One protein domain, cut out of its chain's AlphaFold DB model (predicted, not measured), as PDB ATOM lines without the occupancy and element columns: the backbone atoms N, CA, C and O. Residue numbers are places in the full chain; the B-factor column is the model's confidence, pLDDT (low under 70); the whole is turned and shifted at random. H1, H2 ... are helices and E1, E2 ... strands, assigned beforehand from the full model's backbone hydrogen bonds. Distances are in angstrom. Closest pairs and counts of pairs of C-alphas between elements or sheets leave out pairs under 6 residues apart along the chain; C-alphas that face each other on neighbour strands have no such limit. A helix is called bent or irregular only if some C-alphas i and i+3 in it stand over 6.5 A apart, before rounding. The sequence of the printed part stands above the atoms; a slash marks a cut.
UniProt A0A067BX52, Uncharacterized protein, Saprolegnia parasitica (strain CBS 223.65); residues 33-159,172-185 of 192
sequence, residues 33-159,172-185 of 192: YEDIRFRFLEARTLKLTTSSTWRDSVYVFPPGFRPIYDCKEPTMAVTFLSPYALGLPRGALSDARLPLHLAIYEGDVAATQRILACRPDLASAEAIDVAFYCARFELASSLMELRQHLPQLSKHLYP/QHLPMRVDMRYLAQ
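Overview. This is residues 33 to 159 and 172 to 185 of the 192 residues of an uncharacterized protein of Saprolegnia parasitica (strain CBS 223.65) (UniProt A0A067BX52). Two helical hairpins, H2 with H3 and H4 with H5, stand side by side as a small four-helix bundle, not tightly closed, with H2 nearest the middle. H1 packs crosswise on H2, a small strand hairpin, E1 and E2, follows it, and a long loop leads back to H2; H6 packs at the beginning of H4, and H7 lies far out beside H5. The printed part has 141 residues, with seven named helices and two named strands in the order H1 E1 E2 H2 H3 H4 H5 H6 H7, and the two-stranded sheet is antiparallel. The class is mostly helix, though under half of the residues are in named elements. The whole is compact and rounded, with a radius of gyration of the C-alphas of 14.8 A and spans of 41 by 35 by 31 A.

Along the chain. Find C-alpha 34 at (113.941, 143.723, 130.446); from there H1 runs to residue 45, 17.7 A away, and is irregular, with C-alphas 35 and 38 7.2 A apart. E1 is residues 47 to 49 and E2 residues 58 to 60. Go on to C-alpha 98 at (122.906, 139.928, 145.264), where H2 begins, reaching residue 106 over 12.1 A. H3 is residues 109 to 118, 14.6 A; H4 is residues 125 to 133, 12.7 A; H5 is residues 137 to 146, 14.0 A. H6 is residues 151 to 154, and H7, residues 180 to 183, ends with C-alpha 183 at (147.101, 133.367, 136.090).

Arrangement. Start at H1, where residues 39 to 43 alone touch H2, about perpendicular at 79 degrees; the closest C-alphas, of Ala 43 and Pro 99, are 5.3 A apart. In the hairpin of E1 and E2, look for N 49 and O 58, 2.8 A apart and within hydrogen-bond range. H2 and H3, a helical hairpin, touch at a shallow tilt of 21 degrees, opposite ways, closest at the C-alphas of Ala 103 and Thr 112, 5.8 A. H2 touches H4 at a shallow tilt of 23 degrees, the same way, with the C-alphas of Ile 104 and Ala 131 closest at 5.9 A. H4 and H5, also a helical hairpin, touch at a shallow tilt of 18 degrees, opposite ways, closest at the C-alphas of Ala 131 and Ala 140, 5.1 A. H3 and H4 are apart. H6 touches H4, the C-alphas of Ala 125 and Leu 153 being closest at 4.5 A. H7 and H5 only just touch, with 3 pairs of C-alphas within 8 A, the closest those of Phe 137 and Met 180, 7.8 A. Every O i to N i+4 pair is within hydrogen-bond range in H2, H3, H4 and H5, against 5 of 8 in H1; H6 and H7 are too short for such a pair.

Size, cuts and confidence. The C-alphas farthest apart, of Ser 52 and Arg 181, are 44.4 A apart. The link E2 to H2, residues 61 to 97, is long. Residues 160 to 171 are not printed, and C-alphas 159 and 172 are 10.2 A apart across the cut. Confidence is under 70 at residues 54 to 55, 159 and 172 to 185.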
ATOM      1  N   TYR A  33     117.056 146.596 132.718       88.62
ATOM      2  CA  TYR A  33     116.736 146.177 131.358       88.62
ATOM      3  C   TYR A  33     115.880 144.904 131.371       88.62
ATOM      4  O   TYR A  33     116.067 144.026 132.215       88.62
ATOM      5  N   GLU A  34     114.933 144.806 130.439       85.31
ATOM      6  CA  GLU A  34     113.941 143.723 130.446       85.31
ATOM      7  C   GLU A  34     114.588 142.333 130.339       85.31
ATOM      8  O   GLU A  34     114.170 141.400 131.018       85.31
ATOM      9  N   ASP A  35     115.672 142.210 129.573       88.75
ATOM     10  CA  ASP A  35     116.439 140.975 129.387       88.75
ATOM     11  C   ASP A  35     117.132 140.476 130.660       88.75
ATOM     12  O   ASP A  35     117.328 139.276 130.797       88.75
ATOM     13  N   ILE A  36     117.472 141.348 131.613       92.56
ATOM     14  CA  ILE A  36     118.081 140.956 132.899       92.56
ATOM     15  C   ILE A  36     117.102 141.044 134.070       92.56
ATOM     16  O   ILE A  36     117.453 140.712 135.204       92.56
ATOM     17  N   ARG A  37     115.859 141.471 133.828       90.94
ATOM     18  CA  ARG A  37     114.832 141.617 134.865       90.94
ATOM     19  C   ARG A  37     114.618 140.322 135.643       90.94
ATOM     20  O   ARG A  37     114.463 140.361 136.864       90.94
ATOM     21  N   PHE A  38     114.666 139.180 134.957       90.38
ATOM     22  CA  PHE A  38     114.514 137.873 135.592       90.38
ATOM     23  C   PHE A  38     115.591 137.613 136.657       90.38
ATOM     24  O   PHE A  38     115.258 137.097 137.715       90.38
ATOM     25  N   ARG A  39     116.842 138.063 136.461       91.12
ATOM     26  CA  ARG A  39     117.937 137.897 137.440       91.12
ATOM     27  C   ARG A  39     117.657 138.631 138.750       91.12
ATOM     28  O   ARG A  39     117.914 138.111 139.833       91.12
ATOM     29  N   PHE A  40     117.091 139.832 138.665       92.69
ATOM     30  CA  PHE A  40     116.687 140.590 139.852       92.69
ATOM     31  C   PHE A  40     115.521 139.925 140.582       92.69
ATOM     32  O   PHE A  40     115.473 139.951 141.812       92.69
ATOM     33  N   LEU A  41     114.581 139.337 139.838       91.81
ATOM     34  CA  LEU A  41     113.482 138.577 140.425       91.81
ATOM     35  C   LEU A  41     113.996 137.301 141.096       91.81
ATOM     36  O   LEU A  41     113.663 137.079 142.254       91.81
ATOM     37  N   GLU A  42     114.861 136.529 140.433       91.44
ATOM     38  CA  GLU A  42     115.512 135.341 141.000       91.44
ATOM     39  C   GLU A  42     116.218 135.674 142.315       91.44
ATOM     40  O   GLU A  42     115.919 135.069 143.343       91.44
ATOM     41  N   ALA A  43     117.074 136.698 142.324       92.25
ATOM     42  CA  ALA A  43     117.771 137.135 143.529       92.25
ATOM     43  C   ALA A  43     116.808 137.509 144.670       92.25
ATOM     44  O   ALA A  43     117.068 137.182 145.822       92.25
ATOM     45  N   ARG A  44     115.661 138.138 144.370       90.75
ATOM     46  CA  ARG A  44     114.630 138.461 145.376       90.75
ATOM     47  C   ARG A  44     113.920 137.232 145.941       90.75
ATOM     48  O   ARG A  44     113.359 137.319 147.031       90.75
ATOM     49  N   THR A  45     113.898 136.113 145.215       91.50
ATOM     50  CA  THR A  45     113.327 134.859 145.733       91.50
ATOM     51  C   THR A  45     114.250 134.154 146.721       91.50
ATOM     52  O   THR A  45     113.766 133.379 147.549       91.50
ATOM     53  N   LEU A  46     115.556 134.438 146.673       90.94
ATOM     54  CA  LEU A  46     116.533 133.854 147.581       90.94
ATOM     55  C   LEU A  46     116.373 134.448 148.978       90.94
ATOM     56  O   LEU A  46     116.490 135.654 149.184       90.94
ATOM     57  N   LYS A  47     116.121 133.579 149.956       89.00
ATOM     58  CA  LYS A  47     115.988 133.973 151.357       89.00
ATOM     59  C   LYS A  47     117.222 133.560 152.130       89.00
ATOM     60  O   LYS A  47     117.625 132.393 152.097       89.00
ATOM     61  N   LEU A  48     117.787 134.517 152.857       90.06
ATOM     62  CA  LEU A  48     118.838 134.230 153.811       90.06
ATOM     63  C   LEU A  48     118.230 133.477 154.998       90.06
ATOM     64  O   LEU A  48     117.351 133.989 155.688       90.06
ATOM     65  N   THR A  49     118.689 132.250 155.210       88.50
ATOM     66  CA  THR A  49     118.233 131.375 156.285       88.50
ATOM     67  C   THR A  49     119.376 131.164 157.263       88.50
ATOM     68  O   THR A  49     120.473 130.754 156.881       88.50
ATOM     69  N   THR A  50     119.109 131.427 158.537       84.94
ATOM     70  CA  THR A  50     119.991 131.060 159.643       84.94
ATOM     71  C   THR A  50     119.435 129.786 160.260       84.94
ATOM     72  O   THR A  50     118.278 129.749 160.671       84.94
ATOM     73  N   SER A  51     120.236 128.727 160.305       74.56
ATOM     74  CA  SER A  51     119.862 127.477 160.966       74.56
ATOM     75  C   SER A  51     120.908 127.142 162.021       74.56
ATOM     76  O   SER A  51     122.092 127.399 161.821       74.56
ATOM     77  N   SER A  52     120.473 126.548 163.133       71.56
ATOM     78  CA  SER A  52     121.344 126.127 164.237       71.56
ATOM     79  C   SER A  52     122.395 125.095 163.821       71.56
ATOM     80  O   SER A  52     123.402 124.940 164.507       71.56
ATOM     81  N   THR A  53     122.186 124.399 162.698       71.12
ATOM     82  CA  THR A  53     123.143 123.427 162.152       71.12
ATOM     83  C   THR A  53     124.287 124.082 161.379       71.12
ATOM     84  O   THR A  53     125.302 123.435 161.135       71.12
ATOM     85  N   TRP A  54     124.144 125.348 160.981       66.75
ATOM     86  CA  TRP A  54     125.139 126.075 160.197       66.75
ATOM     87  C   TRP A  54     125.787 127.138 161.077       66.75
ATOM     88  O   TRP A  54     125.107 127.858 161.802       66.75
ATOM     89  N   ARG A  55     127.116 127.274 160.996       69.25
ATOM     90  CA  ARG A  55     127.807 128.382 161.683       69.25
ATOM     91  C   ARG A  55     127.481 129.743 161.065       69.25
ATOM     92  O   ARG A  55     127.663 130.755 161.727       69.25
ATOM     93  N   ASP A  56     127.013 129.752 159.817       74.81
ATOM     94  CA  ASP A  56     126.763 130.946 159.019       74.81
ATOM     95  C   ASP A  56     125.380 130.880 158.352       74.81
ATOM     96  O   ASP A  56     124.884 129.803 158.016       74.81
ATOM     97  N   SER A  57     124.772 132.045 158.124       86.00
ATOM     98  CA  SER A  57     123.546 132.171 157.329       86.00
ATOM     99  C   SER A  57     123.805 131.808 155.862       86.00
ATOM    100  O   SER A  57     124.865 132.135 155.328       86.00
ATOM    101  N   VAL A  58     122.836 131.179 155.190       90.62
ATOM    102  CA  VAL A  58     122.943 130.755 153.779       90.62
ATOM    103  C   VAL A  58     121.717 131.165 152.965       90.62
ATOM    104  O   VAL A  58     120.597 131.172 153.471       90.62
ATOM    105  N   TYR A  59     121.916 131.518 151.698       92.31
ATOM    106  CA  TYR A  59     120.844 131.689 150.722       92.31
ATOM    107  C   TYR A  59     120.378 130.315 150.261       92.31
ATOM    108  O   TYR A  59     121.135 129.607 149.604       92.31
ATOM    109  N   VAL A  60     119.151 129.936 150.611       91.94
ATOM    110  CA  VAL A  60     118.565 128.647 150.214       91.94
ATOM    111  C   VAL A  60     117.771 128.828 148.928       91.94
ATOM    112  O   VAL A  60     116.994 129.780 148.802       91.94
ATOM    113  N   PHE A  61     117.958 127.917 147.977       92.88
ATOM    114  CA  PHE A  61     117.247 127.964 146.707       92.88
ATOM    115  C   PHE A  61     115.836 127.386 146.855       92.88
ATOM    116  O   PHE A  61     115.675 126.299 147.419       92.88
ATOM    117  N   PRO A  62     114.790 128.086 146.377       92.19
ATOM    118  CA  PRO A  62     113.434 127.562 146.432       92.19
ATOM    119  C   PRO A  62     113.261 126.338 145.512       92.19
ATOM    120  O   PRO A  62     114.018 126.156 144.556       92.19
ATOM    121  N   PRO A  63     112.236 125.499 145.743       89.62
ATOM    122  CA  PRO A  63     111.888 124.431 144.813       89.62
ATOM    123  C   PRO A  63     111.654 124.977 143.398       89.62
ATOM    124  O   PRO A  63     110.950 125.970 143.224       89.62
ATOM    125  N   GLY A  64     112.243 124.330 142.390       88.38
ATOM    126  CA  GLY A  64     112.147 124.766 140.993       88.38
ATOM    127  C   GLY A  64     113.076 125.924 140.617       88.38
ATOM    128  O   GLY A  64     113.024 126.390 139.481       88.38
ATOM    129  N   PHE A  65     113.940 126.380 141.532       90.94
ATOM    130  CA  PHE A  65     115.032 127.278 141.170       90.94
ATOM    131  C   PHE A  65     115.956 126.578 140.172       90.94
ATOM    132  O   PHE A  65     116.230 125.380 140.296       90.94
ATOM    133  N   ARG A  66     116.421 127.314 139.162       91.94
ATOM    134  CA  ARG A  66     117.314 126.743 138.152       91.94
ATOM    135  C   ARG A  66     118.610 126.234 138.803       91.94
ATOM    136  O   ARG A  66     119.050 126.809 139.801       91.94
ATOM    137  N   PRO A  67     119.257 125.203 138.236       92.25
ATOM    138  CA  PRO A  67     120.536 124.735 138.746       92.25
ATOM    139  C   PRO A  67     121.580 125.855 138.726       92.25
ATOM    140  O   PRO A  67     121.793 126.503 137.699       92.25
ATOM    141  N   ILE A  68     122.239 126.055 139.864       93.81
ATOM    142  CA  ILE A  68     123.503 126.785 139.958       93.81
ATOM    143  C   ILE A  68     124.564 125.760 140.330       93.81
ATOM    144  O   ILE A  68     124.333 124.911 141.189       93.81
ATOM    145  N   TYR A  69     125.710 125.836 139.668       94.19
ATOM    146  CA  TYR A  69     126.835 124.940 139.897       94.19
ATOM    147  C   TYR A  69     127.876 125.613 140.777       94.19
ATOM    148  O   TYR A  69     128.051 126.833 140.702       94.19
ATOM    149  N   ASP A  70     128.556 124.823 141.606       93.19
ATOM    150  CA  ASP A  70     129.644 125.336 142.425       93.19
ATOM    151  C   ASP A  70     130.748 125.919 141.530       93.19
ATOM    152  O   ASP A  70     131.154 125.327 140.528       93.19
ATOM    153  N   CYS A  71     131.235 127.111 141.871       90.31
ATOM    154  CA  CYS A  71     132.238 127.796 141.062       90.31
ATOM    155  C   CYS A  71     133.606 127.091 141.039       90.31
ATOM    156  O   CYS A  71     134.387 127.318 140.115       90.31
ATOM    157  N   LYS A  72     133.900 126.247 142.032       88.50
ATOM    158  CA  LYS A  72     135.114 125.424 142.115       88.50
ATOM    159  C   LYS A  72     134.883 124.008 141.603       88.50
ATOM    160  O   LYS A  72     135.836 123.370 141.166       88.50
ATOM    161  N   GLU A  73     133.641 123.535 141.633       90.56
ATOM    162  CA  GLU A  73     133.241 122.221 141.133       90.56
ATOM    163  C   GLU A  73     132.040 122.341 140.171       90.56
ATOM    164  O   GLU A  73     130.894 122.113 140.562       90.56
ATOM    165  N   PRO A  74     132.279 122.672 138.882       87.19
ATOM    166  CA  PRO A  74     131.221 122.997 137.915       87.19
ATOM    167  C   PRO A  74     130.247 121.855 137.600       87.19
ATOM    168  O   PRO A  74     129.255 122.059 136.908       87.19
ATOM    169  N   THR A  75     130.539 120.640 138.059       90.19
ATOM    170  CA  THR A  75     129.691 119.452 137.906       90.19
ATOM    171  C   THR A  75     128.727 119.263 139.078       90.19
ATOM    172  O   THR A  75     127.758 118.515 138.950       90.19
ATOM    173  N   MET A  76     128.945 119.954 140.202       92.88
ATOM    174  CA  MET A  76     128.122 119.852 141.402       92.88
ATOM    175  C   MET A  76     127.085 120.978 141.437       92.88
ATOM    176  O   MET A  76     127.415 122.142 141.659       92.88
ATOM    177  N   ALA A  77     125.811 120.629 141.245       94.00
ATOM    178  CA  ALA A  77     124.714 121.561 141.477       94.00
ATOM    179  C   ALA A  77     124.551 121.816 142.982       94.00
ATOM    180  O   ALA A  77     124.441 120.876 143.773       94.00
ATOM    181  N   VAL A  78     124.504 123.086 143.374       93.88
ATOM    182  CA  VAL A  78     124.303 123.502 144.764       93.88
ATOM    183  C   VAL A  78     122.839 123.850 145.016       93.88
ATOM    184  O   VAL A  78     122.123 124.308 144.129       93.88
ATOM    185  N   THR A  79     122.376 123.624 146.245       92.75
ATOM    186  CA  THR A  79     121.010 123.967 146.694       92.75
ATOM    187  C   THR A  79     120.980 125.177 147.627       92.75
ATOM    188  O   THR A  79     119.911 125.658 148.011       92.75
ATOM    189  N   PHE A  80     122.156 125.678 147.999       92.81
ATOM    190  CA  PHE A  80     122.330 126.867 148.812       92.81
ATOM    191  C   PHE A  80     123.684 127.520 148.517       92.81
ATOM    192  O   PHE A  80     124.617 126.864 148.056       92.81
ATOM    193  N   LEU A  81     123.808 128.807 148.840       92.75
ATOM    194  CA  LEU A  81     125.062 129.556 148.762       92.75
ATOM    195  C   LEU A  81     125.285 130.361 150.035       92.75
ATOM    196  O   LEU A  81     124.373 130.997 150.558       92.75
ATOM    197  N   SER A  82     126.520 130.385 150.531       89.75
ATOM    198  CA  SER A  82     126.865 131.298 151.621       89.75
ATOM    199  C   SER A  82     126.996 132.735 151.087       89.75
ATOM    200  O   SER A  82     127.560 132.926 150.007       89.75
ATOM    201  N   PRO A  83     126.565 133.771 151.838       90.06
ATOM    202  CA  PRO A  83     126.865 135.167 151.516       90.06
ATOM    203  C   PRO A  83     128.360 135.400 151.331       90.06
ATOM    204  O   PRO A  83     128.768 136.180 150.482       90.06
ATOM    205  N   TYR A  84     129.176 134.653 152.078       85.81
ATOM    206  CA  TYR A  84     130.623 134.670 151.962       85.81
ATOM    207  C   TYR A  84     131.115 134.317 150.550       85.81
ATOM    208  O   TYR A  84     131.895 135.074 149.982       85.81
ATOM    209  N   ALA A  85     130.630 133.217 149.962       89.38
ATOM    210  CA  ALA A  85     130.997 132.818 148.599       89.38
ATOM    211  C   ALA A  85     130.567 133.849 147.540       89.38
ATOM    212  O   ALA A  85     131.136 133.890 146.453       89.38
ATOM    213  N   LEU A  86     129.583 134.682 147.880       92.38
ATOM    214  CA  LEU A  86     129.064 135.763 147.051       92.38
ATOM    215  C   LEU A  86     129.664 137.131 147.401       92.38
ATOM    216  O   LEU A  86     129.170 138.118 146.889       92.38
ATOM    217  N   GLY A  87     130.661 137.249 148.287       89.94
ATOM    218  CA  GLY A  87     131.215 138.566 148.647       89.94
ATOM    219  C   GLY A  87     130.210 139.506 149.337       89.94
ATOM    220  O   GLY A  87     130.350 140.732 149.295       89.94
ATOM    221  N   LEU A  88     129.178 138.939 149.967       90.81
ATOM    222  CA  LEU A  88     128.088 139.646 150.635       90.81
ATOM    223  C   LEU A  88     128.194 139.533 152.171       90.81
ATOM    224  O   LEU A  88     128.715 138.544 152.699       90.81
ATOM    225  N   PRO A  89     127.666 140.516 152.925       85.62
ATOM    226  CA  PRO A  89     127.616 140.476 154.381       85.62
ATOM    227  C   PRO A  89     126.805 139.283 154.897       85.62
ATOM    228  O   PRO A  89     125.686 139.023 154.461       85.62
ATOM    229  N   ARG A  90     127.337 138.602 155.915       79.56
ATOM    230  CA  ARG A  90     126.721 137.405 156.522       79.56
ATOM    231  C   ARG A  90     125.425 137.683 157.298       79.56
ATOM    232  O   ARG A  90     124.658 136.757 157.550       79.56
ATOM    233  N   GLY A  91     125.204 138.935 157.706       70.69
ATOM    234  CA  GLY A  91     124.100 139.336 158.587       70.69
ATOM    235  C   GLY A  91     122.992 140.154 157.922       70.69
ATOM    236  O   GLY A  91     122.024 140.502 158.593       70.69
ATOM    237  N   ALA A  92     123.112 140.492 156.637       72.81
ATOM    238  CA  ALA A  92     122.079 141.268 155.956       72.81
ATOM    239  C   ALA A  92     121.020 140.328 155.374       72.81
ATOM    240  O   ALA A  92     121.303 139.583 154.443       72.81
ATOM    241  N   LEU A  93     119.787 140.394 155.890       72.12
ATOM    242  CA  LEU A  93     118.655 139.585 155.407       72.12
ATOM    243  C   LEU A  93     118.347 139.796 153.914       72.12
ATOM    244  O   LEU A  93     117.730 138.942 153.283       72.12
ATOM    245  N   SER A  94     118.768 140.932 153.360       80.75
ATOM    246  CA  SER A  94     118.670 141.264 151.944       80.75
ATOM    247  C   SER A  94     119.820 142.196 151.578       80.75
ATOM    248  O   SER A  94     119.969 143.256 152.185       80.75
ATOM    249  N   ASP A  95     120.597 141.836 150.559       88.81
ATOM    250  CA  ASP A  95     121.606 142.712 149.962       88.81
ATOM    251  C   ASP A  95     121.201 143.034 148.520       88.81
ATOM    252  O   ASP A  95     120.974 142.138 147.704       88.81
ATOM    253  N   ALA A  96     121.099 144.324 148.196       91.31
ATOM    254  CA  ALA A  96     120.696 144.780 146.868       91.31
ATOM    255  C   ALA A  96     121.678 144.355 145.763       91.31
ATOM    256  O   ALA A  96     121.289 144.303 144.597       91.31
ATOM    257  N   ARG A  97     122.929 144.040 146.120       94.00
ATOM    258  CA  ARG A  97     123.994 143.628 145.198       94.00
ATOM    259  C   ARG A  97     123.923 142.144 144.842       94.00
ATOM    260  O   ARG A  97     124.611 141.720 143.918       94.00
ATOM    261  N   LEU A  98     123.072 141.362 145.513       94.62
ATOM    262  CA  LEU A  98     122.906 139.928 145.264       94.62
ATOM    263  C   LEU A  98     122.756 139.553 143.774       94.62
ATOM    264  O   LEU A  98     123.460 138.638 143.357       94.62
ATOM    265  N   PRO A  99     121.949 140.247 142.940       95.94
ATOM    266  CA  PRO A  99     121.843 139.916 141.517       95.94
ATOM    267  C   PRO A  99     123.182 140.012 140.772       95.94
ATOM    268  O   PRO A  99     123.482 139.164 139.935       95.94
ATOM    269  N   LEU A 100     123.993 141.030 141.086       96.94
ATOM    270  CA  LEU A 100     125.299 141.238 140.461       96.94
ATOM    271  C   LEU A 100     126.286 140.145 140.882       96.94
ATOM    272  O   LEU A 100     126.924 139.530 140.033       96.94
ATOM    273  N   HIS A 101     126.398 139.893 142.187       96.19
ATOM    274  CA  HIS A 101     127.340 138.906 142.722       96.19
ATOM    275  C   HIS A 101     126.988 137.478 142.305       96.19
ATOM    276  O   HIS A 101     127.885 136.687 142.031       96.19
ATOM    277  N   LEU A 102     125.697 137.161 142.180       95.88
ATOM    278  CA  LEU A 102     125.242 135.870 141.671       95.88
ATOM    279  C   LEU A 102     125.627 135.675 140.193       95.88
ATOM    280  O   LEU A 102     126.168 134.631 139.838       95.88
ATOM    281  N   ALA A 103     125.446 136.700 139.350       96.88
ATOM    282  CA  ALA A 103     125.876 136.653 137.949       96.88
ATOM    283  C   ALA A 103     127.396 136.436 137.817       96.88
ATOM    284  O   ALA A 103     127.840 135.629 137.000       96.88
ATOM    285  N   ILE A 104     128.191 137.095 138.667       97.25
ATOM    286  CA  ILE A 104     129.651 136.924 138.699       97.25
ATOM    287  C   ILE A 104     130.031 135.511 139.151       97.25
ATOM    288  O   ILE A 104     130.884 134.883 138.525       97.25
ATOM    289  N   TYR A 105     129.389 134.995 140.201       96.31
ATOM    290  CA  TYR A 105     129.620 133.639 140.707       96.31
ATOM    291  C   TYR A 105     129.400 132.580 139.611       96.31
ATOM    292  O   TYR A 105     130.234 131.696 139.381       96.31
ATOM    293  N   GLU A 106     128.309 132.722 138.862       94.62
ATOM    294  CA  GLU A 106     127.966 131.852 137.735       94.62
ATOM    295  C   GLU A 106     128.885 132.024 136.518       94.62
ATOM    296  O   GLU A 106     128.968 131.123 135.685       94.62
ATOM    297  N   GLY A 107     129.603 133.144 136.420       95.31
ATOM    298  CA  GLY A 107     130.432 133.475 135.262       95.31
ATOM    299  C   GLY A 107     129.655 134.068 134.081       95.31
ATOM    300  O   GLY A 107     130.136 133.999 132.953       95.31
ATOM    301  N   ASP A 108     128.468 134.640 134.306       95.75
ATOM    302  CA  ASP A 108     127.633 135.229 133.252       95.75
ATOM    303  C   ASP A 108     128.107 136.650 132.896       95.75
ATOM    304  O   ASP A 108     127.624 137.653 133.428       95.75
ATOM    305  N   VAL A 109     129.068 136.726 131.966       95.50
ATOM    306  CA  VAL A 109     129.666 137.985 131.483       95.50
ATOM    307  C   VAL A 109     128.608 138.969 130.986       95.50
ATOM    308  O   VAL A 109     128.651 140.154 131.326       95.50
ATOM    309  N   ALA A 110     127.647 138.482 130.197       95.56
ATOM    310  CA  ALA A 110     126.632 139.321 129.576       95.56
ATOM    311  C   ALA A 110     125.716 139.940 130.638       95.56
ATOM    312  O   ALA A 110     125.510 141.158 130.643       95.56
ATOM    313  N   ALA A 111     125.221 139.136 131.585       96.06
ATOM    314  CA  ALA A 111     124.398 139.644 132.674       96.06
ATOM    315  C   ALA A 111     125.177 140.621 133.562       96.06
ATOM    316  O   ALA A 111     124.650 141.686 133.881       96.06
ATOM    317  N   THR A 112     126.431 140.323 133.922       97.25
ATOM    318  CA  THR A 112     127.263 141.229 134.732       97.25
ATOM    319  C   THR A 112     127.411 142.601 134.074       97.25
ATOM    320  O   THR A 112     127.160 143.618 134.722       97.25
ATOM    321  N   GLN A 113     127.755 142.654 132.784       95.56
ATOM    322  CA  GLN A 113     127.907 143.920 132.059       95.56
ATOM    323  C   GLN A 113     126.587 144.693 131.967       95.56
ATOM    324  O   GLN A 113     126.553 145.899 132.216       95.56
ATOM    325  N   ARG A 114     125.483 144.002 131.656       95.19
ATOM    326  CA  ARG A 114     124.150 144.614 131.555       95.19
ATOM    327  C   ARG A 114     123.679 145.165 132.900       95.19
ATOM    328  O   ARG A 114     123.176 146.287 132.941       95.19
ATOM    329  N   ILE A 115     123.886 144.422 133.990       95.75
ATOM    330  CA  ILE A 115     123.571 144.871 135.352       95.75
ATOM    331  C   ILE A 115     124.387 146.119 135.692       95.75
ATOM    332  O   ILE A 115     123.811 147.095 136.159       95.75
ATOM    333  N   LEU A 116     125.697 146.127 135.435       95.12
ATOM    334  CA  LEU A 116     126.548 147.285 135.731       95.12
ATOM    335  C   LEU A 116     126.189 148.518 134.898       95.12
ATOM    336  O   LEU A 116     126.281 149.636 135.402       95.12
ATOM    337  N   ALA A 117     125.739 148.327 133.657       92.44
ATOM    338  CA  ALA A 117     125.309 149.419 132.793       92.44
ATOM    339  C   ALA A 117     124.038 150.119 133.305       92.44
ATOM    340  O   ALA A 117     123.957 151.343 133.245       92.44
ATOM    341  N   CYS A 118     123.054 149.378 133.835       91.62
ATOM    342  CA  CYS A 118     121.823 149.981 134.368       91.62
ATOM    343  C   CYS A 118     121.872 150.291 135.875       91.62
ATOM    344  O   CYS A 118     121.132 151.146 136.357       91.62
ATOM    345  N   ARG A 119     122.708 149.576 136.635       93.12
ATOM    346  CA  ARG A 119     122.806 149.637 138.101       93.12
ATOM    347  C   ARG A 119     124.267 149.690 138.570       93.12
ATOM    348  O   ARG A 119     124.729 148.790 139.280       93.12
ATOM    349  N   PRO A 120     125.007 150.753 138.211       93.31
ATOM    350  CA  PRO A 120     126.403 150.920 138.620       93.31
ATOM    351  C   PRO A 120     126.581 151.037 140.142       93.31
ATOM    352  O   PRO A 120     127.651 150.757 140.675       93.31
ATOM    353  N   ASP A 121     125.529 151.428 140.860       92.25
ATOM    354  CA  ASP A 121     125.487 151.532 142.318       92.25
ATOM    355  C   ASP A 121     125.588 150.177 143.037       92.25
ATOM    356  O   ASP A 121     125.943 150.139 144.214       92.25
ATOM    357  N   LEU A 122     125.313 149.067 142.342       94.00
ATOM    358  CA  LEU A 122     125.457 147.716 142.892       94.00
ATOM    359  C   LEU A 122     126.904 147.216 142.887       94.00
ATOM    360  O   LEU A 122     127.206 146.203 143.524       94.00
ATOM    361  N   ALA A 123     127.788 147.900 142.165       95.31
ATOM    362  CA  ALA A 123     129.185 147.536 142.076       95.31
ATOM    363  C   ALA A 123     129.905 147.754 143.410       95.31
ATOM    364  O   ALA A 123     129.649 148.714 144.138       95.31
ATOM    365  N   SER A 124     130.841 146.867 143.720       94.75
ATOM    366  CA  SER A 124     131.697 146.993 144.894       94.75
ATOM    367  C   SER A 124     133.013 146.258 144.677       94.75
ATOM    368  O   SER A 124     133.109 145.421 143.778       94.75
ATOM    369  N   ALA A 125     134.032 146.551 145.484       92.69
ATOM    370  CA  ALA A 125     135.323 145.871 145.371       92.69
ATOM    371  C   ALA A 125     135.198 144.348 145.557       92.69
ATOM    372  O   ALA A 125     135.864 143.583 144.860       92.69
ATOM    373  N   GLU A 126     134.259 143.899 146.396       92.00
ATOM    374  CA  GLU A 126     133.999 142.472 146.614       92.00
ATOM    375  C   GLU A 126     133.517 141.758 145.337       92.00
ATOM    376  O   GLU A 126     133.680 140.550 145.220       92.00
ATOM    377  N   ALA A 127     132.961 142.474 144.353       95.00
ATOM    378  CA  ALA A 127     132.570 141.879 143.073       95.00
ATOM    379  C   ALA A 127     133.796 141.358 142.298       95.00
ATOM    380  O   ALA A 127     133.740 140.303 141.667       95.00
ATOM    381  N   ILE A 128     134.922 142.074 142.388       94.25
ATOM    382  CA  ILE A 128     136.203 141.650 141.810       94.25
ATOM    383  C   ILE A 128     136.752 140.454 142.595       94.25
ATOM    384  O   ILE A 128     137.191 139.473 141.994       94.25
ATOM    385  N   ASP A 129     136.670 140.499 143.929       91.94
ATOM    386  CA  ASP A 129     137.110 139.398 144.792       91.94
ATOM    387  C   ASP A 129     136.362 138.093 144.479       91.94
ATOM    388  O   ASP A 129     136.977 137.030 144.381       91.94
ATOM    389  N   VAL A 130     135.041 138.162 144.278       93.75
ATOM    390  CA  VAL A 130     134.217 137.002 143.905       93.75
ATOM    391  C   VAL A 130     134.626 136.456 142.541       93.75
ATOM    392  O   VAL A 130     134.739 135.239 142.391       93.75
ATOM    393  N   ALA A 131     134.909 137.323 141.563       95.44
ATOM    394  CA  ALA A 131     135.382 136.890 140.251       95.44
ATOM    395  C   ALA A 131     136.703 136.105 140.359       95.44
ATOM    396  O   ALA A 131     136.827 135.035 139.760       95.44
ATOM    397  N   PHE A 132     137.654 136.569 141.180       92.94
ATOM    398  CA  PHE A 132     138.891 135.827 141.454       92.94
ATOM    399  C   PHE A 132     138.644 134.527 142.216       92.94
ATOM    400  O   PHE A 132     139.173 133.483 141.835       92.94
ATOM    401  N   TYR A 133     137.819 134.566 143.262       90.75
ATOM    402  CA  TYR A 133     137.476 133.396 144.069       90.75
ATOM    403  C   TYR A 133     136.857 132.266 143.233       90.75
ATOM    404  O   TYR A 133     137.131 131.092 143.481       90.75
ATOM    405  N   CYS A 134     136.057 132.630 142.231       91.81
ATOM    406  CA  CYS A 134     135.386 131.721 141.304       91.81
ATOM    407  C   CYS A 134     136.224 131.387 140.054       91.81
ATOM    408  O   CYS A 134     135.690 130.806 139.113       91.81
ATOM    409  N   ALA A 135     137.497 131.805 139.999       93.56
ATOM    410  CA  ALA A 135     138.381 131.654 138.838       93.56
ATOM    411  C   ALA A 135     137.790 132.190 137.511       93.56
ATOM    412  O   ALA A 135     138.104 131.706 136.423       93.56
ATOM    413  N   ARG A 136     136.940 133.227 137.574       94.31
ATOM    414  CA  ARG A 136     136.348 133.905 136.409       94.31
ATOM    415  C   ARG A 136     137.273 135.023 135.930       94.31
ATOM    416  O   ARG A 136     136.936 136.200 136.011       94.31
ATOM    417  N   PHE A 137     138.470 134.660 135.475       92.31
ATOM    418  CA  PHE A 137     139.539 135.632 135.209       92.31
ATOM    419  C   PHE A 137     139.194 136.657 134.125       92.31
ATOM    420  O   PHE A 137     139.556 137.822 134.266       92.31
ATOM    421  N   GLU A 138     138.444 136.267 133.092       93.00
ATOM    422  CA  GLU A 138     137.961 137.208 132.071       93.00
ATOM    423  C   GLU A 138     137.060 138.288 132.685       93.00
ATOM    424  O   GLU A 138     137.299 139.481 132.494       93.00
ATOM    425  N   LEU A 139     136.089 137.879 133.512       95.25
ATOM    426  CA  LEU A 139     135.244 138.797 134.279       95.25
ATOM    427  C   LEU A 139     136.069 139.671 135.224       95.25
ATOM    428  O   LEU A 139     135.858 140.880 135.269       95.25
ATOM    429  N   ALA A 140     137.013 139.082 135.960       94.81
ATOM    430  CA  ALA A 140     137.868 139.818 136.885       94.81
ATOM    431  C   ALA A 140     138.668 140.912 136.155       94.81
ATOM    432  O   ALA A 140     138.673 142.059 136.601       94.81
ATOM    433  N   SER A 141     139.259 140.594 134.996       93.06
ATOM    434  CA  SER A 141     139.973 141.559 134.148       93.06
ATOM    435  C   SER A 141     139.053 142.685 133.679       93.06
ATOM    436  O   SER A 141     139.372 143.858 133.875       93.06
ATOM    437  N   SER A 142     137.872 142.352 133.146       94.38
ATOM    438  CA  SER A 142     136.892 143.356 132.712       94.38
ATOM    439  C   SER A 142     136.443 144.273 133.856       94.38
ATOM    440  O   SER A 142     136.332 145.483 133.674       94.38
ATOM    441  N   LEU A 143     136.213 143.732 135.057       94.88
ATOM    442  CA  LEU A 143     135.851 144.535 136.228       94.88
ATOM    443  C   LEU A 143     137.011 145.436 136.685       94.88
ATOM    444  O   LEU A 143     136.782 146.582 137.070       94.88
ATOM    445  N   MET A 144     138.257 144.961 136.616       92.56
ATOM    446  CA  MET A 144     139.435 145.777 136.932       92.56
ATOM    447  C   MET A 144     139.634 146.933 135.945       92.56
ATOM    448  O   MET A 144     140.014 148.026 136.361       92.56
ATOM    449  N   GLU A 145     139.347 146.732 134.661       93.00
ATOM    450  CA  GLU A 145     139.357 147.808 133.661       93.00
ATOM    451  C   GLU A 145     138.222 148.810 133.907       93.00
ATOM    452  O   GLU A 145     138.447 150.024 133.953       93.00
ATOM    453  N   LEU A 146     137.006 148.312 134.163       93.25
ATOM    454  CA  LEU A 146     135.842 149.143 134.486       93.25
ATOM    455  C   LEU A 146     136.050 149.990 135.742       93.25
ATOM    456  O   LEU A 146     135.527 151.100 135.814       93.25
ATOM    457  N   ARG A 147     136.851 149.523 136.707       92.62
ATOM    458  CA  ARG A 147     137.184 150.254 137.941       92.62
ATOM    459  C   ARG A 147     137.763 151.651 137.689       92.62
ATOM    460  O   ARG A 147     137.591 152.524 138.536       92.62
ATOM    461  N   GLN A 148     138.400 151.883 136.539       89.94
ATOM    462  CA  GLN A 148     138.911 153.206 136.148       89.94
ATOM    463  C   GLN A 148     137.790 154.231 135.917       89.94
ATOM    464  O   GLN A 148     137.987 155.424 136.132       89.94
ATOM    465  N   HIS A 149     136.612 153.759 135.511       92.88
ATOM    466  CA  HIS A 149     135.444 154.573 135.168       92.88
ATOM    467  C   HIS A 149     134.305 154.422 136.190       92.88
ATOM    468  O   HIS A 149     133.403 155.255 136.244       92.88
ATOM    469  N   LEU A 150     134.356 153.370 137.012       93.12
ATOM    470  CA  LEU A 150     133.350 153.011 138.004       93.12
ATOM    471  C   LEU A 150     133.976 152.975 139.414       93.12
ATOM    472  O   LEU A 150     134.380 151.908 139.892       93.12
ATOM    473  N   PRO A 151     134.080 154.121 140.116       89.69
ATOM    474  CA  PRO A 151     134.792 154.211 141.396       89.69
ATOM    475  C   PRO A 151     134.203 153.311 142.493       89.69
ATOM    476  O   PRO A 151     134.910 152.938 143.428       89.69
ATOM    477  N   GLN A 152     132.937 152.907 142.371       91.69
ATOM    478  CA  GLN A 152     132.266 151.955 143.255       91.69
ATOM    479  C   GLN A 152     133.013 150.612 143.332       91.69
ATOM    480  O   GLN A 152     133.111 150.042 144.414       91.69
ATOM    481  N   LEU A 153     133.644 150.156 142.240       91.81
ATOM    482  CA  LEU A 153     134.486 148.946 142.223       91.81
ATOM    483  C   LEU A 153     135.784 149.086 143.035       91.81
ATOM    484  O   LEU A 153     136.476 148.103 143.270       91.81
ATOM    485  N   SER A 154     136.131 150.297 143.475       89.06
ATOM    486  CA  SER A 154     137.233 150.529 144.416       89.06
ATOM    487  C   SER A 154     136.782 150.554 145.871       89.06
ATOM    488  O   SER A 154     137.623 150.565 146.770       89.06
ATOM    489  N   LYS A 155     135.472 150.618 146.117       88.25
ATOM    490  CA  LYS A 155     134.916 150.792 147.451       88.25
ATOM    491  C   LYS A 155     134.619 149.426 148.057       88.25
ATOM    492  O   LYS A 155     133.730 148.713 147.595       88.25
ATOM    493  N   HIS A 156     135.343 149.100 149.121       83.31
ATOM    494  CA  HIS A 156     134.949 148.025 150.022       83.31
ATOM    495  C   HIS A 156     133.757 148.507 150.841       83.31
ATOM    496  O   HIS A 156     133.824 149.544 151.507       83.31
ATOM    497  N   LEU A 157     132.644 147.791 150.740       79.69
ATOM    498  CA  LEU A 157     131.422 148.141 151.464       79.69
ATOM    499  C   LEU A 157     131.364 147.462 152.830       79.69
ATOM    500  O   LEU A 157     130.607 147.905 153.693       79.69
ATOM    501  N   TYR A 158     132.196 146.442 153.045       71.06
ATOM    502  CA  TYR A 158     132.268 145.725 154.308       71.06
ATOM    503  C   TYR A 158     133.732 145.541 154.702       71.06
ATOM    504  O   TYR A 158     134.487 144.908 153.962       71.06
ATOM    505  N   PRO A 159     134.165 146.059 155.865       54.72
ATOM    506  CA  PRO A 159     135.419 145.620 156.441       54.72
ATOM    507  C   PRO A 159     135.230 144.154 156.826       54.72
ATOM    508  O   PRO A 159     134.510 143.832 157.775       54.72
ATOM    509  N   GLN A 172     140.907 140.198 151.003       54.50
ATOM    510  CA  GLN A 172     142.350 140.387 151.159       54.50
ATOM    511  C   GLN A 172     142.866 141.171 149.949       54.50
ATOM    512  O   GLN A 172     142.499 140.847 148.827       54.50
ATOM    513  N   HIS A 173     143.664 142.217 150.199       53.53
ATOM    514  CA  HIS A 173     144.226 143.159 149.219       53.53
ATOM    515  C   HIS A 173     144.123 142.721 147.747       53.53
ATOM    516  O   HIS A 173     144.895 141.882 147.283       53.53
ATOM    517  N   LEU A 174     143.202 143.345 147.003       54.06
ATOM    518  CA  LEU A 174     143.140 143.212 145.550       54.06
ATOM    519  C   LEU A 174     144.488 143.633 144.939       54.06
ATOM    520  O   LEU A 174     144.954 144.741 145.236       54.06
ATOM    521  N   PRO A 175     145.106 142.824 144.063       53.31
ATOM    522  CA  PRO A 175     146.277 143.262 143.315       53.31
ATOM    523  C   PRO A 175     145.919 144.499 142.477       53.31
ATOM    524  O   PRO A 175     144.902 144.519 141.781       53.31
ATOM    525  N   MET A 176     146.741 145.556 142.540       49.62
ATOM    526  CA  MET A 176     146.491 146.803 141.794       49.62
ATOM    527  C   MET A 176     146.482 146.591 140.270       49.62
ATOM    528  O   MET A 176     145.848 147.357 139.545       49.62
ATOM    529  N   ARG A 177     147.166 145.549 139.786       48.78
ATOM    530  CA  ARG A 177     147.181 145.087 138.396       48.78
ATOM    531  C   ARG A 177     147.316 143.571 138.379       48.78
ATOM    532  O   ARG A 177     148.099 143.021 139.145       48.78
ATOM    533  N   VAL A 178     146.585 142.914 137.487       54.62
ATOM    534  CA  VAL A 178     146.734 141.481 137.236       54.62
ATOM    535  C   VAL A 178     147.327 141.288 135.854       54.62
ATOM    536  O   VAL A 178     146.731 141.686 134.855       54.62
ATOM    537  N   ASP A 179     148.512 140.686 135.798       50.62
ATOM    538  CA  ASP A 179     149.058 140.173 134.547       50.62
ATOM    539  C   ASP A 179     148.361 138.843 134.225       50.62
ATOM    540  O   ASP A 179     148.625 137.804 134.838       50.62
ATOM    541  N   MET A 180     147.436 138.884 133.265       48.66
ATOM    542  CA  MET A 180     146.646 137.730 132.816       48.66
ATOM    543  C   MET A 180     147.517 136.564 132.321       48.66
ATOM    544  O   MET A 180     147.070 135.416 132.333       48.66
ATOM    545  N   ARG A 181     148.780 136.817 131.940       48.97
ATOM    546  CA  ARG A 181     149.718 135.765 131.510       48.97
ATOM    547  C   ARG A 181     150.200 134.885 132.666       48.97
ATOM    548  O   ARG A 181     150.544 133.730 132.430       48.97
ATOM    549  N   TYR A 182     150.179 135.393 133.898       47.38
ATOM    550  CA  TYR A 182     150.604 134.655 135.093       47.38
ATOM    551  C   TYR A 182     149.498 133.763 135.679       47.38
ATOM    552  O   TYR A 182     149.789 132.684 136.195       47.38
ATOM    553  N   LEU A 183     148.225 134.157 135.562       50.03
ATOM    554  CA  LEU A 183     147.101 133.367 136.090       50.03
ATOM    555  C   LEU A 183     146.743 132.162 135.209       50.03
ATOM    556  O   LEU A 183     146.350 131.122 135.734       50.03
ATOM    557  N   ALA A 184     146.972 132.248 133.894       46.06
ATOM    558  CA  ALA A 184     146.802 131.120 132.973       46.06
ATOM    559  C   ALA A 184     147.774 129.948 133.244       46.06
ATOM    560  O   ALA A 184     147.557 128.846 132.749       46.06
ATOM    561  N   GLN A 185     148.829 130.164 134.043       45.81
ATOM    562  CA  GLN A 185     149.825 129.148 134.410       45.81
ATOM    563  C   GLN A 185     149.551 128.469 135.767       45.81
ATOM    564  O   GLN A 185     150.351 127.654 136.214       45.81
TER     565      GLN A 185